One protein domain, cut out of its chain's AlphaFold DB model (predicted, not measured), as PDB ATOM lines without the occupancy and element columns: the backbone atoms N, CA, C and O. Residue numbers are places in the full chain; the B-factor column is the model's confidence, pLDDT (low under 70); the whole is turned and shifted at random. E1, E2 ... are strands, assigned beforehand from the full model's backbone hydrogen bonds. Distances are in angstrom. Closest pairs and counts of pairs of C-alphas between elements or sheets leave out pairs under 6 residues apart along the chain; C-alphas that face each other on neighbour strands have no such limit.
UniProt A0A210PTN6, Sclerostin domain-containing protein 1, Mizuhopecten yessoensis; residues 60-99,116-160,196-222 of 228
ATOM      1  N   GLU A  60      37.192  43.280  23.992       48.72
ATOM      2  CA  GLU A  60      36.646  41.985  23.589       48.72
ATOM      3  C   GLU A  60      35.129  42.081  23.684       48.72
ATOM      4  O   GLU A  60      34.512  41.684  24.676       48.72
ATOM      5  N   VAL A  61      34.494  42.611  22.636       55.41
ATOM      6  CA  VAL A  61      33.061  42.389  22.406       55.41
ATOM      7  C   VAL A  61      32.900  40.905  22.085       55.41
ATOM      8  O   VAL A  61      32.734  40.501  20.936       55.41
ATOM      9  N   THR A  62      33.004  40.073  23.119       55.16
ATOM     10  CA  THR A  62      32.772  38.642  23.045       55.16
ATOM     11  C   THR A  62      31.385  38.476  22.443       55.16
ATOM     12  O   THR A  62      30.415  39.083  22.911       55.16
ATOM     13  N   ILE A  63      31.282  37.695  21.368       65.88
ATOM     14  CA  ILE A  63      30.042  37.451  20.613       65.88
ATOM     15  C   ILE A  63      29.133  36.511  21.431       65.88
ATOM     16  O   ILE A  63      28.739  35.436  20.994       65.88
ATOM     17  N   LYS A  64      28.877  36.855  22.697       75.62
ATOM     18  CA  LYS A  64      28.109  36.077  23.668       75.62
ATOM     19  C   LYS A  64      27.387  37.050  24.605       75.62
ATOM     20  O   LYS A  64      27.998  37.925  25.214       75.62
ATOM     21  N   CYS A  65      26.068  36.903  24.724       87.81
ATOM     22  CA  CYS A  65      25.247  37.654  25.681       87.81
ATOM     23  C   CYS A  65      25.683  37.292  27.108       87.81
ATOM     24  O   CYS A  65      25.552  36.141  27.527       87.81
ATOM     25  N   LYS A  66      26.218  38.271  27.842       87.81
ATOM     26  CA  LYS A  66      26.770  38.101  29.188       87.81
ATOM     27  C   LYS A  66      25.887  38.797  30.216       87.81
ATOM     28  O   LYS A  66      25.265  39.830  29.967       87.81
ATOM     29  N   MET A  67      25.850  38.216  31.405       89.00
ATOM     30  CA  MET A  67      25.229  38.831  32.566       89.00
ATOM     31  C   MET A  67      26.292  39.604  33.345       89.00
ATOM     32  O   MET A  67      27.216  39.013  33.905       89.00
ATOM     33  N   LEU A  68      26.158  40.925  33.368       88.81
ATOM     34  CA  LEU A  68      26.960  41.805  34.206       88.81
ATOM     35  C   LEU A  68      26.352  41.842  35.604       88.81
ATOM     36  O   LEU A  68      25.131  41.849  35.749       88.81
ATOM     37  N   THR A  69      27.203  41.826  36.623       90.00
ATOM     38  CA  THR A  69      26.782  41.769  38.024       90.00
ATOM     39  C   THR A  69      27.371  42.950  38.781       90.00
ATOM     40  O   THR A  69      28.587  43.118  38.786       90.00
ATOM     41  N   SER A  70      26.524  43.738  39.437       87.31
ATOM     42  CA  SER A  70      26.914  44.846  40.311       87.31
ATOM     43  C   SER A  70      26.343  44.623  41.713       87.31
ATOM     44  O   SER A  70      25.270  44.051  41.881       87.31
ATOM     45  N   LYS A  71      27.073  45.028  42.752       89.50
ATOM     46  CA  LYS A  71      26.577  45.025  44.136       89.50
ATOM     47  C   LYS A  71      26.261  46.460  44.519       89.50
ATOM     48  O   LYS A  71      27.107  47.329  44.341       89.50
ATOM     49  N   ARG A  72      25.059  46.712  45.031       87.75
ATOM     50  CA  ARG A  72      24.618  48.066  45.370       87.75
ATOM     51  C   ARG A  72      23.858  48.096  46.690       87.75
ATOM     52  O   ARG A  72      23.087  47.183  46.989       87.75
ATOM     53  N   LEU A  73      24.069  49.174  47.444       89.81
ATOM     54  CA  LEU A  73      23.251  49.533  48.598       89.81
ATOM     55  C   LEU A  73      22.041  50.367  48.159       89.81
ATOM     56  O   LEU A  73      22.131  51.191  47.243       89.81
ATOM     57  N   PHE A  74      20.901  50.128  48.800       90.38
ATOM     58  CA  PHE A  74      19.654  50.821  48.506       90.38
ATOM     59  C   PHE A  74      19.387  51.895  49.557       90.38
ATOM     60  O   PHE A  74      19.564  51.660  50.752       90.38
ATOM     61  N   TYR A  75      18.902  53.043  49.090       91.75
ATOM     62  CA  TYR A  75      18.556  54.190  49.919       91.75
ATOM     63  C   TYR A  75      17.177  54.728  49.511       91.75
ATOM     64  O   TYR A  75      16.819  54.682  48.334       91.75
ATOM     65  N   ASP A  76      16.404  55.221  50.476       89.62
ATOM     66  CA  ASP A  76      15.113  55.895  50.274       89.62
ATOM     67  C   ASP A  76      15.046  57.106  51.210       89.62
ATOM     68  O   ASP A  76      14.692  56.981  52.387       89.62
ATOM     69  N   GLY A  77      15.460  58.272  50.707       90.81
ATOM     70  CA  GLY A  77      15.690  59.455  51.536       90.81
ATOM     71  C   GLY A  77      16.795  59.188  52.560       90.81
ATOM     72  O   GLY A  77      17.930  58.914  52.188       90.81
ATOM     73  N   THR A  78      16.445  59.227  53.845       90.81
ATOM     74  CA  THR A  78      17.359  58.954  54.967       90.81
ATOM     75  C   THR A  78      17.430  57.478  55.371       90.81
ATOM     76  O   THR A  78      18.183  57.134  56.277       90.81
ATOM     77  N   CYS A  79      16.641  56.599  54.746       91.81
ATOM     78  CA  CYS A  79      16.611  55.175  55.080       91.81
ATOM     79  C   CYS A  79      17.614  54.375  54.239       91.81
ATOM     80  O   CYS A  79      17.686  54.578  53.027       91.81
ATOM     81  N   THR A  80      18.288  53.397  54.849       94.06
ATOM     82  CA  THR A  80      19.378  52.615  54.233       94.06
ATOM     83  C   THR A  80      19.147  51.113  54.388       94.06
ATOM     84  O   THR A  80      18.585  50.659  55.385       94.06
ATOM     85  N   SER A  81      19.550  50.310  53.401       91.12
ATOM     86  CA  SER A  81      19.451  48.848  53.485       91.12
ATOM     87  C   SER A  81      20.564  48.274  54.355       91.12
ATOM     88  O   SER A  81      21.695  48.736  54.265       91.12
ATOM     89  N   SER A  82      20.269  47.232  55.134       88.00
ATOM     90  CA  SER A  82      21.291  46.502  55.903       88.00
ATOM     91  C   SER A  82      22.268  45.749  55.000       88.00
ATOM     92  O   SER A  82      23.466  45.740  55.248       88.00
ATOM     93  N   ASP A  83      21.744  45.146  53.931       88.25
ATOM     94  CA  ASP A  83      22.498  44.254  53.060       88.25
ATOM     95  C   ASP A  83      22.663  44.835  51.660       88.25
ATOM     96  O   ASP A  83      21.742  45.432  51.087       88.25
ATOM     97  N   TYR A  84      23.822  44.568  51.063       90.38
ATOM     98  CA  TYR A  84      24.041  44.811  49.647       90.38
ATOM     99  C   TYR A  84      23.220  43.843  48.805       90.38
ATOM    100  O   TYR A  84      23.142  42.639  49.057       90.38
ATOM    101  N   VAL A  85      22.655  44.365  47.727       89.25
ATOM    102  CA  VAL A  85      21.901  43.577  46.765       89.25
ATOM    103  C   VAL A  85      22.743  43.397  45.514       89.25
ATOM    104  O   VAL A  85      23.313  44.349  44.983       89.25
ATOM    105  N   VAL A  86      22.771  42.163  45.021       90.25
ATOM    106  CA  VAL A  86      23.395  41.818  43.746       90.25
ATOM    107  C   VAL A  86      22.420  42.121  42.609       90.25
ATOM    108  O   VAL A  86      21.451  41.393  42.385       90.25
ATOM    109  N   GLU A  87      22.679  43.200  41.890       86.12
ATOM    110  CA  GLU A  87      22.013  43.553  40.651       86.12
ATOM    111  C   GLU A  87      22.672  42.831  39.470       86.12
ATOM    112  O   GLU A  87      23.877  42.582  39.437       86.12
ATOM    113  N   ARG A  88      21.845  42.429  38.505       89.25
ATOM    114  CA  ARG A  88      22.262  41.694  37.313       89.25
ATOM    115  C   ARG A  88      21.641  42.357  36.092       89.25
ATOM    116  O   ARG A  88      20.425  42.547  36.069       89.25
ATOM    117  N   VAL A  89      22.459  42.659  35.089       90.50
ATOM    118  CA  VAL A  89      22.053  43.319  33.838       90.50
ATOM    119  C   VAL A  89      22.540  42.498  32.647       90.50
ATOM    120  O   VAL A  89      23.627  41.921  32.680       90.50
ATOM    121  N   CYS A  90      21.732  42.418  31.593       90.31
ATOM    122  CA  CYS A  90      22.100  41.723  30.361       90.31
ATOM    123  C   CYS A  90      22.814  42.678  29.404       90.31
ATOM    124  O   CYS A  90      22.242  43.701  29.031       90.31
ATOM    125  N   ALA A  91      24.029  42.328  28.985       88.88
ATOM    126  CA  ALA A  91      24.815  43.104  28.030       88.88
ATOM    127  C   ALA A  91      25.528  42.193  27.022       88.88
ATOM    128  O   ALA A  91      25.784  41.019  27.286       88.88
ATOM    129  N   GLY A  92      25.857  42.742  25.855       86.06
ATOM    130  CA  GLY A  92      26.559  42.031  24.787       86.06
ATOM    131  C   GLY A  92      25.738  41.892  23.508       86.06
ATOM    132  O   GLY A  92      24.579  42.310  23.426       86.06
ATOM    133  N   ARG A  93      26.369  41.311  22.486       82.25
ATOM    134  CA  ARG A  93      25.787  41.099  21.156       82.25
ATOM    135  C   ARG A  93      25.508  39.613  20.942       82.25
ATOM    136  O   ARG A  93      26.222  38.757  21.455       82.25
ATOM    137  N   CYS A  94      24.448  39.319  20.199       83.38
ATOM    138  CA  CYS A  94      24.075  37.961  19.815       83.38
ATOM    139  C   CYS A  94      24.263  37.812  18.308       83.38
ATOM    140  O   CYS A  94      23.767  38.653  17.557       83.38
ATOM    141  N   HIS A  95      24.932  36.746  17.871       71.44
ATOM    142  CA  HIS A  95      25.067  36.413  16.456       71.44
ATOM    143  C   HIS A  95      24.210  35.182  16.113       71.44
ATOM    144  O   HIS A  95      24.107  34.271  16.939       71.44
ATOM    145  N   PRO A  96      23.555  35.136  14.939       66.62
ATOM    146  CA  PRO A  96      22.979  33.901  14.424       66.62
ATOM    147  C   PRO A  96      24.101  32.905  14.101       66.62
ATOM    148  O   PRO A  96      24.693  32.981  13.037       66.62
ATOM    149  N   GLU A  97      24.339  31.923  14.967       58.78
ATOM    150  CA  GLU A  97      25.356  30.859  14.800       58.78
ATOM    151  C   GLU A  97      25.187  29.996  13.522       58.78
ATOM    152  O   GLU A  97      25.981  29.111  13.244       58.78
ATOM    153  N   ARG A  98      24.149  30.233  12.707       55.06
ATOM    154  CA  ARG A  98      23.793  29.414  11.538       55.06
ATOM    155  C   ARG A  98      23.504  30.261  10.295       55.06
ATOM    156  O   ARG A  98      22.418  30.167   9.721       55.06
ATOM    157  N   GLN A  99      24.423  31.145   9.904       53.22
ATOM    158  CA  GLN A  99      24.314  31.886   8.633       53.22
ATOM    159  C   GLN A  99      25.554  31.842   7.733       53.22
ATOM    160  O   GLN A  99      25.461  32.325   6.608       53.22
ATOM    161  N   TYR A 116      12.776  38.882   6.648       49.06
ATOM    162  CA  TYR A 116      13.217  37.633   7.292       49.06
ATOM    163  C   TYR A 116      14.655  37.663   7.821       49.06
ATOM    164  O   TYR A 116      15.128  36.641   8.333       49.06
ATOM    165  N   VAL A 117      15.348  38.808   7.768       54.66
ATOM    166  CA  VAL A 117      16.603  38.985   8.514       54.66
ATOM    167  C   VAL A 117      16.257  39.034  10.001       54.66
ATOM    168  O   VAL A 117      15.937  40.057  10.598       54.66
ATOM    169  N   LYS A 118      16.225  37.846  10.594       62.19
ATOM    170  CA  LYS A 118      15.916  37.614  11.996       62.19
ATOM    171  C   LYS A 118      17.089  38.101  12.849       62.19
ATOM    172  O   LYS A 118      18.012  37.342  13.133       62.19
ATOM    173  N   HIS A 119      17.049  39.367  13.252       73.50
ATOM    174  CA  HIS A 119      18.036  39.941  14.163       73.50
ATOM    175  C   HIS A 119      17.962  39.256  15.537       73.50
ATOM    176  O   HIS A 119      16.876  39.063  16.087       73.50
ATOM    177  N   TRP A 120      19.106  38.872  16.101       81.38
ATOM    178  CA  TRP A 120      19.195  38.325  17.456       81.38
ATOM    179  C   TRP A 120      19.527  39.442  18.445       81.38
ATOM    180  O   TRP A 120      20.381  40.281  18.170       81.38
ATOM    181  N   LYS A 121      18.863  39.457  19.605       86.00
ATOM    182  CA  LYS A 121      19.114  40.438  20.673       86.00
ATOM    183  C   LYS A 121      19.286  39.757  22.027       86.00
ATOM    184  O   LYS A 121      18.617  38.766  22.317       86.00
ATOM    185  N   CYS A 122      20.155  40.314  22.865       88.06
ATOM    186  CA  CYS A 122      20.326  39.900  24.256       88.06
ATOM    187  C   CYS A 122      19.159  40.479  25.075       88.06
ATOM    188  O   CYS A 122      18.956  41.693  25.093       88.06
ATOM    189  N   LYS A 123      18.338  39.621  25.691       90.12
ATOM    190  CA  LYS A 123      17.141  40.021  26.455       90.12
ATOM    191  C   LYS A 123      17.161  39.395  27.849       90.12
ATOM    192  O   LYS A 123      17.681  38.293  28.043       90.12
ATOM    193  N   GLU A 124      16.548  40.090  28.809       91.50
ATOM    194  CA  GLU A 124      16.253  39.539  30.135       91.50
ATOM    195  C   GLU A 124      15.420  38.257  29.990       91.50
ATOM    196  O   GLU A 124      14.344  38.265  29.388       91.50
ATOM    197  N   GLY A 125      15.930  37.153  30.535       89.75
ATOM    198  CA  GLY A 125      15.232  35.876  30.595       89.75
ATOM    199  C   GLY A 125      14.393  35.779  31.866       89.75
ATOM    200  O   GLY A 125      13.393  36.476  32.048       89.75
ATOM    201  N   LYS A 126      14.796  34.894  32.783       91.31
ATOM    202  CA  LYS A 126      14.106  34.724  34.066       91.31
ATOM    203  C   LYS A 126      14.434  35.901  34.982       91.31
ATOM    204  O   LYS A 126      15.601  36.216  35.201       91.31
ATOM    205  N   THR A 127      13.412  36.501  35.585       91.75
ATOM    206  CA  THR A 127      13.565  37.534  36.621       91.75
ATOM    207  C   THR A 127      12.998  37.035  37.947       91.75
ATOM    208  O   THR A 127      12.042  36.260  37.986       91.75
ATOM    209  N   ARG A 128      13.601  37.449  39.064       89.19
ATOM    210  CA  ARG A 128      13.118  37.183  40.425       89.19
ATOM    211  C   ARG A 128      12.769  38.500  41.098       89.19
ATOM    212  O   ARG A 128      13.481  39.487  40.968       89.19
ATOM    213  N   ARG A 129      11.688  38.505  41.875       90.06
ATOM    214  CA  ARG A 129      11.401  39.605  42.800       90.06
ATOM    215  C   ARG A 129      12.054  39.313  44.146       90.06
ATOM    216  O   ARG A 129      11.770  38.276  44.744       90.06
ATOM    217  N   GLN A 130      12.907  40.215  44.606       88.62
ATOM    218  CA  GLN A 130      13.548  40.138  45.915       88.62
ATOM    219  C   GLN A 130      12.961  41.215  46.824       88.62
ATOM    220  O   GLN A 130      12.638  42.312  46.369       88.62
ATOM    221  N   ARG A 131      12.742  40.866  48.095       90.12
ATOM    222  CA  ARG A 131      12.310  41.823  49.114       90.12
ATOM    223  C   ARG A 131      13.541  42.354  49.825       90.12
ATOM    224  O   ARG A 131      14.376  41.554  50.228       90.12
ATOM    225  N   ILE A 132      13.614  43.667  49.969       91.50
ATOM    226  CA  ILE A 132      14.668  44.349  50.716       91.50
ATOM    227  C   ILE A 132      14.031  45.162  51.832       91.50
ATOM    228  O   ILE A 132      12.925  45.684  51.661       91.50
ATOM    229  N   LYS A 133      14.715  45.229  52.969       92.12
ATOM    230  CA  LYS A 133      14.321  46.035  54.120       92.12
ATOM    231  C   LYS A 133      15.270  47.227  54.201       92.12
ATOM    232  O   LYS A 133      16.477  47.046  54.076       92.12
ATOM    233  N   LEU A 134      14.722  48.419  54.380       92.50
ATOM    234  CA  LEU A 134      15.480  49.626  54.690       92.50
ATOM    235  C   LEU A 134      15.172  50.015  56.127       92.50
ATOM    236  O   LEU A 134      14.002  50.026  56.521       92.50
ATOM    237  N   LEU A 135      16.216  50.347  56.870       94.94
ATOM    238  CA  LEU A 135      16.138  50.912  58.203       94.94
ATOM    239  C   LEU A 135      16.194  52.434  58.088       94.94
ATOM    240  O   LEU A 135      17.084  52.979  57.438       94.94
ATOM    241  N   CYS A 136      15.228  53.113  58.689       94.12
ATOM    242  CA  CYS A 136      15.213  54.567  58.777       94.12
ATOM    243  C   CYS A 136      15.790  55.034  60.127       94.12
ATOM    244  O   CYS A 136      15.692  54.287  61.102       94.12
ATOM    245  N   PRO A 137      16.283  56.284  60.236       93.44
ATOM    246  CA  PRO A 137      16.806  56.832  61.493       93.44
ATOM    247  C   PRO A 137      15.782  56.800  62.635       93.44
ATOM    248  O   PRO A 137      16.129  56.562  63.783       93.44
ATOM    249  N   ASN A 138      14.494  56.932  62.306       91.81
ATOM    250  CA  ASN A 138      13.386  56.876  63.265       91.81
ATOM    251  C   ASN A 138      13.072  55.439  63.751       91.81
ATOM    252  O   ASN A 138      11.977  55.194  64.251       91.81
ATOM    253  N   GLY A 139      13.933  54.451  63.483       91.31
ATOM    254  CA  GLY A 139      13.734  53.035  63.831       91.31
ATOM    255  C   GLY A 139      12.698  52.287  62.980       91.31
ATOM    256  O   GLY A 139      12.525  51.078  63.116       91.31
ATOM    257  N   THR A 140      12.004  52.973  62.069       92.38
ATOM    258  CA  THR A 140      11.009  52.334  61.194       92.38
ATOM    259  C   THR A 140      11.668  51.498  60.097       92.38
ATOM    260  O   THR A 140      12.690  51.883  59.526       92.38
ATOM    261  N   ILE A 141      11.050  50.359  59.765       93.31
ATOM    262  CA  ILE A 141      11.526  49.463  58.708       93.31
ATOM    263  C   ILE A 141      10.588  49.539  57.506       93.31
ATOM    264  O   ILE A 141       9.410  49.181  57.585       93.31
ATOM    265  N   ARG A 142      11.121  49.946  56.352       90.06
ATOM    266  CA  ARG A 142      10.392  49.955  55.076       90.06
ATOM    267  C   ARG A 142      10.766  48.739  54.247       90.06
ATOM    268  O   ARG A 142      11.937  48.404  54.124       90.06
ATOM    269  N   THR A 143       9.780  48.077  53.645       91.19
ATOM    270  CA  THR A 143      10.020  46.888  52.809       91.19
ATOM    271  C   THR A 143       9.665  47.155  51.353       91.19
ATOM    272  O   THR A 143       8.515  47.461  51.038       91.19
ATOM    273  N   TYR A 144      10.624  46.941  50.451       88.75
ATOM    274  CA  TYR A 144      10.456  47.128  49.008       88.75
ATOM    275  C   TYR A 144      10.634  45.829  48.227       88.75
ATOM    276  O   TYR A 144      11.229  44.864  48.704       88.75
ATOM    277  N   LYS A 145      10.088  45.795  47.004       88.94
ATOM    278  CA  LYS A 145      10.210  44.670  46.065       88.94
ATOM    279  C   LYS A 145      10.970  45.094  44.815       88.94
ATOM    280  O   LYS A 145      10.391  45.704  43.916       88.94
ATOM    281  N   ILE A 146      12.221  44.674  44.728       89.50
ATOM    282  CA  ILE A 146      13.102  44.912  43.582       89.50
ATOM    283  C   ILE A 146      13.050  43.737  42.594       89.50
ATOM    284  O   ILE A 146      12.633  42.630  42.951       89.50
ATOM    285  N   ARG A 147      13.414  43.969  41.327       89.38
ATOM    286  CA  ARG A 147      13.405  42.948  40.260       89.38
ATOM    287  C   ARG A 147      14.823  42.586  39.829       89.38
ATOM    288  O   ARG A 147      15.405  43.275  39.016       89.38
ATOM    289  N   VAL A 148      15.342  41.461  40.292       90.56
ATOM    290  CA  VAL A 148      16.692  41.014  39.938       90.56
ATOM    291  C   VAL A 148      16.625  40.057  38.750       90.56
ATOM    292  O   VAL A 148      15.864  39.082  38.771       90.56
ATOM    293  N   VAL A 149      17.402  40.323  37.701       91.75
ATOM    294  CA  VAL A 149      17.531  39.413  36.554       91.75
ATOM    295  C   VAL A 149      18.314  38.174  36.990       91.75
ATOM    296  O   VAL A 149      19.313  38.279  37.686       91.75
ATOM    297  N   LYS A 150      17.860  36.973  36.632       91.62
ATOM    298  CA  LYS A 150      18.569  35.722  36.946       91.62
ATOM    299  C   LYS A 150      19.359  35.185  35.764       91.62
ATOM    300  O   LYS A 150      20.432  34.634  35.985       91.62
ATOM    301  N   THR A 151      18.802  35.299  34.560       90.94
ATOM    302  CA  THR A 151      19.390  34.763  33.329       90.94
ATOM    303  C   THR A 151      19.225  35.752  32.179       90.94
ATOM    304  O   THR A 151      18.223  36.469  32.111       90.94
ATOM    305  N   CYS A 152      20.188  35.747  31.264       90.88
ATOM    306  CA  CYS A 152      20.199  36.547  30.043       90.88
ATOM    307  C   CYS A 152      20.290  35.607  28.849       90.88
ATOM    308  O   CYS A 152      21.142  34.721  28.844       90.88
ATOM    309  N   ASN A 153      19.409  35.785  27.865       89.81
ATOM    310  CA  ASN A 153      19.309  34.879  26.725       89.81
ATOM    311  C   ASN A 153      19.377  35.663  25.410       89.81
ATOM    312  O   ASN A 153      18.816  36.757  25.298       89.81
ATOM    313  N   CYS A 154      19.998  35.065  24.393       87.88
ATOM    314  CA  CYS A 154      19.874  35.527  23.016       87.88
ATOM    315  C   CYS A 154      18.521  35.088  22.463       87.88
ATOM    316  O   CYS A 154      18.234  33.897  22.364       87.88
ATOM    317  N   VAL A 155      17.673  36.055  22.125       85.38
ATOM    318  CA  VAL A 155      16.333  35.802  21.600       85.38
ATOM    319  C   VAL A 155      16.244  36.373  20.195       85.38
ATOM    320  O   VAL A 155      16.641  37.512  19.939       85.38
ATOM    321  N   GLN A 156      15.703  35.574  19.282       84.19
ATOM    322  CA  GLN A 156      15.383  36.010  17.934       84.19
ATOM    323  C   GLN A 156      14.275  37.068  17.968       84.19
ATOM    324  O   GLN A 156      13.248  36.893  18.627       84.19
ATOM    325  N   TYR A 157      14.476  38.172  17.254       73.19
ATOM    326  CA  TYR A 157      13.489  39.233  17.148       73.19
ATOM    327  C   TYR A 157      12.176  38.684  16.567       73.19
ATOM    328  O   TYR A 157      12.142  38.122  15.473       73.19
ATOM    329  N   SER A 158      11.091  38.854  17.317       72.25
ATOM    330  CA  SER A 158       9.731  38.532  16.892       72.25
ATOM    331  C   SER A 158       8.950  39.829  16.732       72.25
ATOM    332  O   SER A 158       8.990  40.674  17.625       72.25
ATOM    333  N   LYS A 159       8.200  39.986  15.633       67.50
ATOM    334  CA  LYS A 159       7.402  41.199  15.354       67.50
ATOM    335  C   LYS A 159       6.432  41.553  16.499       67.50
ATOM    336  O   LYS A 159       6.142  42.725  16.708       67.50
ATOM    337  N   LYS A 160       6.002  40.562  17.296       68.12
ATOM    338  CA  LYS A 160       5.127  40.745  18.470       68.12
ATOM    339  C   LYS A 160       5.780  41.540  19.616       68.12
ATOM    340  O   LYS A 160       5.067  42.141  20.408       68.12
ATOM    341  N   TYR A 196       6.985  50.037  43.993       52.44
ATOM    342  CA  TYR A 196       8.075  49.363  43.306       52.44
ATOM    343  C   TYR A 196       9.180  50.400  43.168       52.44
ATOM    344  O   TYR A 196       8.917  51.464  42.623       52.44
ATOM    345  N   LEU A 197      10.375  50.099  43.666       56.75
ATOM    346  CA  LEU A 197      11.559  50.810  43.201       56.75
ATOM    347  C   LEU A 197      11.919  50.192  41.852       56.75
ATOM    348  O   LEU A 197      12.120  48.968  41.781       56.75
ATOM    349  N   ASN A 198      11.962  50.990  40.788       51.75
ATOM    350  CA  ASN A 198      12.665  50.542  39.601       51.75
ATOM    351  C   ASN A 198      14.156  50.637  39.896       51.75
ATOM    352  O   ASN A 198      14.645  51.567  40.525       51.75
ATOM    353  N   ILE A 199      14.882  49.639  39.427       53.28
ATOM    354  CA  ILE A 199      16.331  49.556  39.600       53.28
ATOM    355  C   ILE A 199      17.063  50.666  38.822       53.28
ATOM    356  O   ILE A 199      18.164  51.049  39.194       53.28
ATOM    357  N   PHE A 200      16.398  51.242  37.816       46.81
ATOM    358  CA  PHE A 200      16.873  52.385  37.038       46.81
ATOM    359  C   PHE A 200      16.266  53.726  37.474       46.81
ATOM    360  O   PHE A 200      16.458  54.706  36.762       46.81
ATOM    361  N   ASP A 201      15.509  53.793  38.581       41.62
ATOM    362  CA  ASP A 201      15.034  55.089  39.073       41.62
ATOM    363  C   ASP A 201      16.260  55.894  39.531       41.62
ATOM    364  O   ASP A 201      16.924  55.579  40.521       41.62
ATOM    365  N   THR A 202      16.597  56.893  38.720       40.69
ATOM    366  CA  THR A 202      17.654  57.874  38.927       40.69
ATOM    367  C   THR A 202      17.511  58.489  40.316       40.69
ATOM    368  O   THR A 202      16.414  58.869  40.725       40.69
ATOM    369  N   ILE A 203      18.623  58.589  41.042       44.81
ATOM    370  CA  ILE A 203      18.691  59.316  42.310       44.81
ATOM    371  C   ILE A 203      18.298  60.767  42.003       44.81
ATOM    372  O   ILE A 203      19.013  61.443  41.270       44.81
ATOM    373  N   GLN A 204      17.157  61.235  42.512       30.36
ATOM    374  CA  GLN A 204      16.874  62.667  42.522       30.36
ATOM    375  C   GLN A 204      17.622  63.273  43.701       30.36
ATOM    376  O   GLN A 204      17.240  63.081  44.855       30.36
ATOM    377  N   ILE A 205      18.722  63.957  43.403       35.19
ATOM    378  CA  ILE A 205      19.395  64.831  44.358       35.19
ATOM    379  C   ILE A 205      18.638  66.158  44.290       35.19
ATOM    380  O   ILE A 205      18.709  66.860  43.288       35.19
ATOM    381  N   HIS A 206      17.846  66.458  45.319       33.09
ATOM    382  CA  HIS A 206      17.300  67.799  45.502       33.09
ATOM    383  C   HIS A 206      18.378  68.647  46.173       33.09
ATOM    384  O   HIS A 206      18.621  68.487  47.370       33.09
ATOM    385  N   ASP A 207      19.017  69.523  45.404       33.19
ATOM    386  CA  ASP A 207      19.917  70.533  45.946       33.19
ATOM    387  C   ASP A 207      19.093  71.778  46.317       33.19
ATOM    388  O   ASP A 207      18.348  72.311  45.494       33.19
ATOM    389  N   LYS A 208      19.162  72.231  47.574       39.78
ATOM    390  CA  LYS A 208      18.324  73.324  48.121       39.78
ATOM    391  C   LYS A 208      18.760  74.731  47.660       39.78
ATOM    392  O   LYS A 208      18.618  75.692  48.408       39.78
ATOM    393  N   GLY A 209      19.286  74.873  46.445       42.88
ATOM    394  CA  GLY A 209      19.857  76.140  45.974       42.88
ATOM    395  C   GLY A 209      19.743  76.432  44.478       42.88
ATOM    396  O   GLY A 209      20.241  77.466  44.042       42.88
ATOM    397  N   ARG A 210      19.119  75.562  43.679       40.59
ATOM    398  CA  ARG A 210      18.852  75.807  42.254       40.59
ATOM    399  C   ARG A 210      17.750  74.858  41.785       40.59
ATOM    400  O   ARG A 210      17.882  73.649  41.947       40.59
ATOM    401  N   ASP A 211      16.676  75.398  41.214       39.00
ATOM    402  CA  ASP A 211      15.566  74.636  40.622       39.00
ATOM    403  C   ASP A 211      15.981  73.967  39.292       39.00
ATOM    404  O   ASP A 211      15.375  74.184  38.245       39.00
ATOM    405  N   GLU A 212      17.029  73.141  39.313       34.03
ATOM    406  CA  GLU A 212      17.451  72.323  38.173       34.03
ATOM    407  C   GLU A 212      17.456  70.839  38.549       34.03
ATOM    408  O   GLU A 212      18.184  70.374  39.426       34.03
ATOM    409  N   VAL A 213      16.622  70.063  37.854       32.81
ATOM    410  CA  VAL A 213      16.564  68.605  37.994       32.81
ATOM    411  C   VAL A 213      17.717  67.995  37.196       32.81
ATOM    412  O   VAL A 213      17.605  67.784  35.987       32.81
ATOM    413  N   ILE A 214      18.832  67.688  37.860       33.00
ATOM    414  CA  ILE A 214      19.975  67.026  37.220       33.00
ATOM    415  C   ILE A 214      19.715  65.514  37.147       33.00
ATOM    416  O   ILE A 214      19.747  64.794  38.146       33.00
ATOM    417  N   TYR A 215      19.476  65.006  35.936       30.70
ATOM    418  CA  TYR A 215      19.378  63.571  35.664       30.70
ATOM    419  C   TYR A 215      20.776  62.972  35.464       30.70
ATOM    420  O   TYR A 215      21.295  62.952  34.348       30.70
ATOM    421  N   VAL A 216      21.390  62.430  36.519       31.31
ATOM    422  CA  VAL A 216      22.663  61.703  36.378       31.31
ATOM    423  C   VAL A 216      22.389  60.224  36.102       31.31
ATOM    424  O   VAL A 216      22.204  59.415  37.011       31.31
ATOM    425  N   SER A 217      22.374  59.852  34.820       27.92
ATOM    426  CA  SER A 217      22.653  58.466  34.428       27.92
ATOM    427  C   SER A 217      24.161  58.228  34.578       27.92
ATOM    428  O   SER A 217      24.957  59.081  34.183       27.92
ATOM    429  N   GLN A 218      24.578  57.073  35.104       37.00
ATOM    430  CA  GLN A 218      26.000  56.719  35.269       37.00
ATOM    431  C   GLN A 218      26.787  56.575  33.942       37.00
ATOM    432  O   GLN A 218      27.910  56.086  33.949       37.00
ATOM    433  N   VAL A 219      26.238  57.011  32.802       39.75
ATOM    434  CA  VAL A 219      26.912  56.996  31.492       39.75
ATOM    435  C   VAL A 219      27.291  58.408  31.007       39.75
ATOM    436  O   VAL A 219      27.920  58.556  29.966       39.75
ATOM    437  N   THR A 220      26.978  59.472  31.753       39.28
ATOM    438  CA  THR A 220      27.185  60.864  31.291       39.28
ATOM    439  C   THR A 220      27.816  61.776  32.344       39.28
ATOM    440  O   THR A 220      27.351  62.889  32.552       39.28
ATOM    441  N   CYS A 221      28.900  61.338  32.988       37.31
ATOM    442  CA  CYS A 221      29.696  62.195  33.883       37.31
ATOM    443  C   CYS A 221      31.089  62.540  33.314       37.31
ATOM    444  O   CYS A 221      32.049  62.646  34.062       37.31
ATOM    445  N   CYS A 222      31.217  62.695  31.989       39.34
ATOM    446  CA  CYS A 222      32.476  63.107  31.339       39.34
ATOM    447  C   CYS A 222      32.271  64.136  30.212       39.34
ATOM    448  O   CYS A 222      32.924  64.055  29.177       39.34
TER     449      CYS A 222
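AT A GLANCE: This is residues 60 to 99, 116 to 160 and 196 to 222 of the 228 residues of the protein "Sclerostin domain-containing protein 1" of Mizuhopecten yessoensis (UniProt A0A210PTN6). Two long strand ribbons run side by side: a bent one, in which E4 runs on into E5 and E6 into E7, and a shorter one of E1 and E3, with the small strand E2 at the far end of E5. Residues 196 to 222, with no named element, reach out to one side and fold back, and residues 207 to 212 of them stick out. The printed part has 112 residues, with no named helix and seven strands, E1 to E7 in order; its class is all strand, though 45 residues, under half, are in named strands. Three antiparallel sheets have the orders E2 - E5 - E6, E1 - E3 and E4 - E7. The whole is loose, with a radius of gyration of the C-alphas of 18.5 A, and elongated, spanning 60 by 33 by 31 A.

HOW THE PARTS SIT: E1, residues 66 to 72, is the antiparallel neighbour of E3, residues 85 to 91, at 151 degrees between directions; N 68 and O 89 are 2.8 A apart, within hydrogen-bond range. Between them in the chain comes E2, residues 79 to 81, apart from both; residues 75 to 76 pair antiparallel with its residues 79 to 80. E2 is an edge strand beside the inner strand E5, residues 127 to 135, antiparallel at 129 degrees, with N 135 and O 80 at 2.8 A. E5 and the other edge strand E6, residues 141 to 149, form a hairpin at 155 degrees, with N 130 and O 146 at 2.9 A. E4, residues 120 to 124, runs on into E5 at 38 degrees, and E6 runs on into E7, residues 152 to 156, at 46 degrees. E4 and E7 are antiparallel at 143 degrees, with N 123 and O 153 at 2.9 A. The closest C-alphas of E3 and E6 are those of Arg 88 and Val 149, 5.3 A apart. Those of E3 and E7 are Cys 90 and Cys 152, at 5.5 A. E1 and E5 are apart.

IN THESE COORDINATES: E1 begins at C-alpha 66 (26.770, 38.101, 29.188) and is 19.1 A long; E2 is 7.1 A and E3 19.0 A. E4 is 13.1 A long. E5, 25.5 A, ends at C-alpha 135 (16.138, 50.912, 58.203). E6 is 25.1 A long, and E7, 13.0 A, ends at C-alpha 156 (15.383, 36.010, 17.934).

THE WHOLE: The two C-alphas farthest apart, of Gln 99 and Asn 138, are separated by 61.1 A. Residues 100 to 115 are not printed, and C-alphas 99 and 116 are 12.6 A apart across this cut, in the link from E3 to E4. Residues 161 to 195 are also not printed, with 26.5 A between C-alphas 160 and 196. Of the links printed whole, E1 to E2 is short and the others are tight. Mean pLDDT of the printed part is 73.2; 40 residues are under 70, among them 196 to 222.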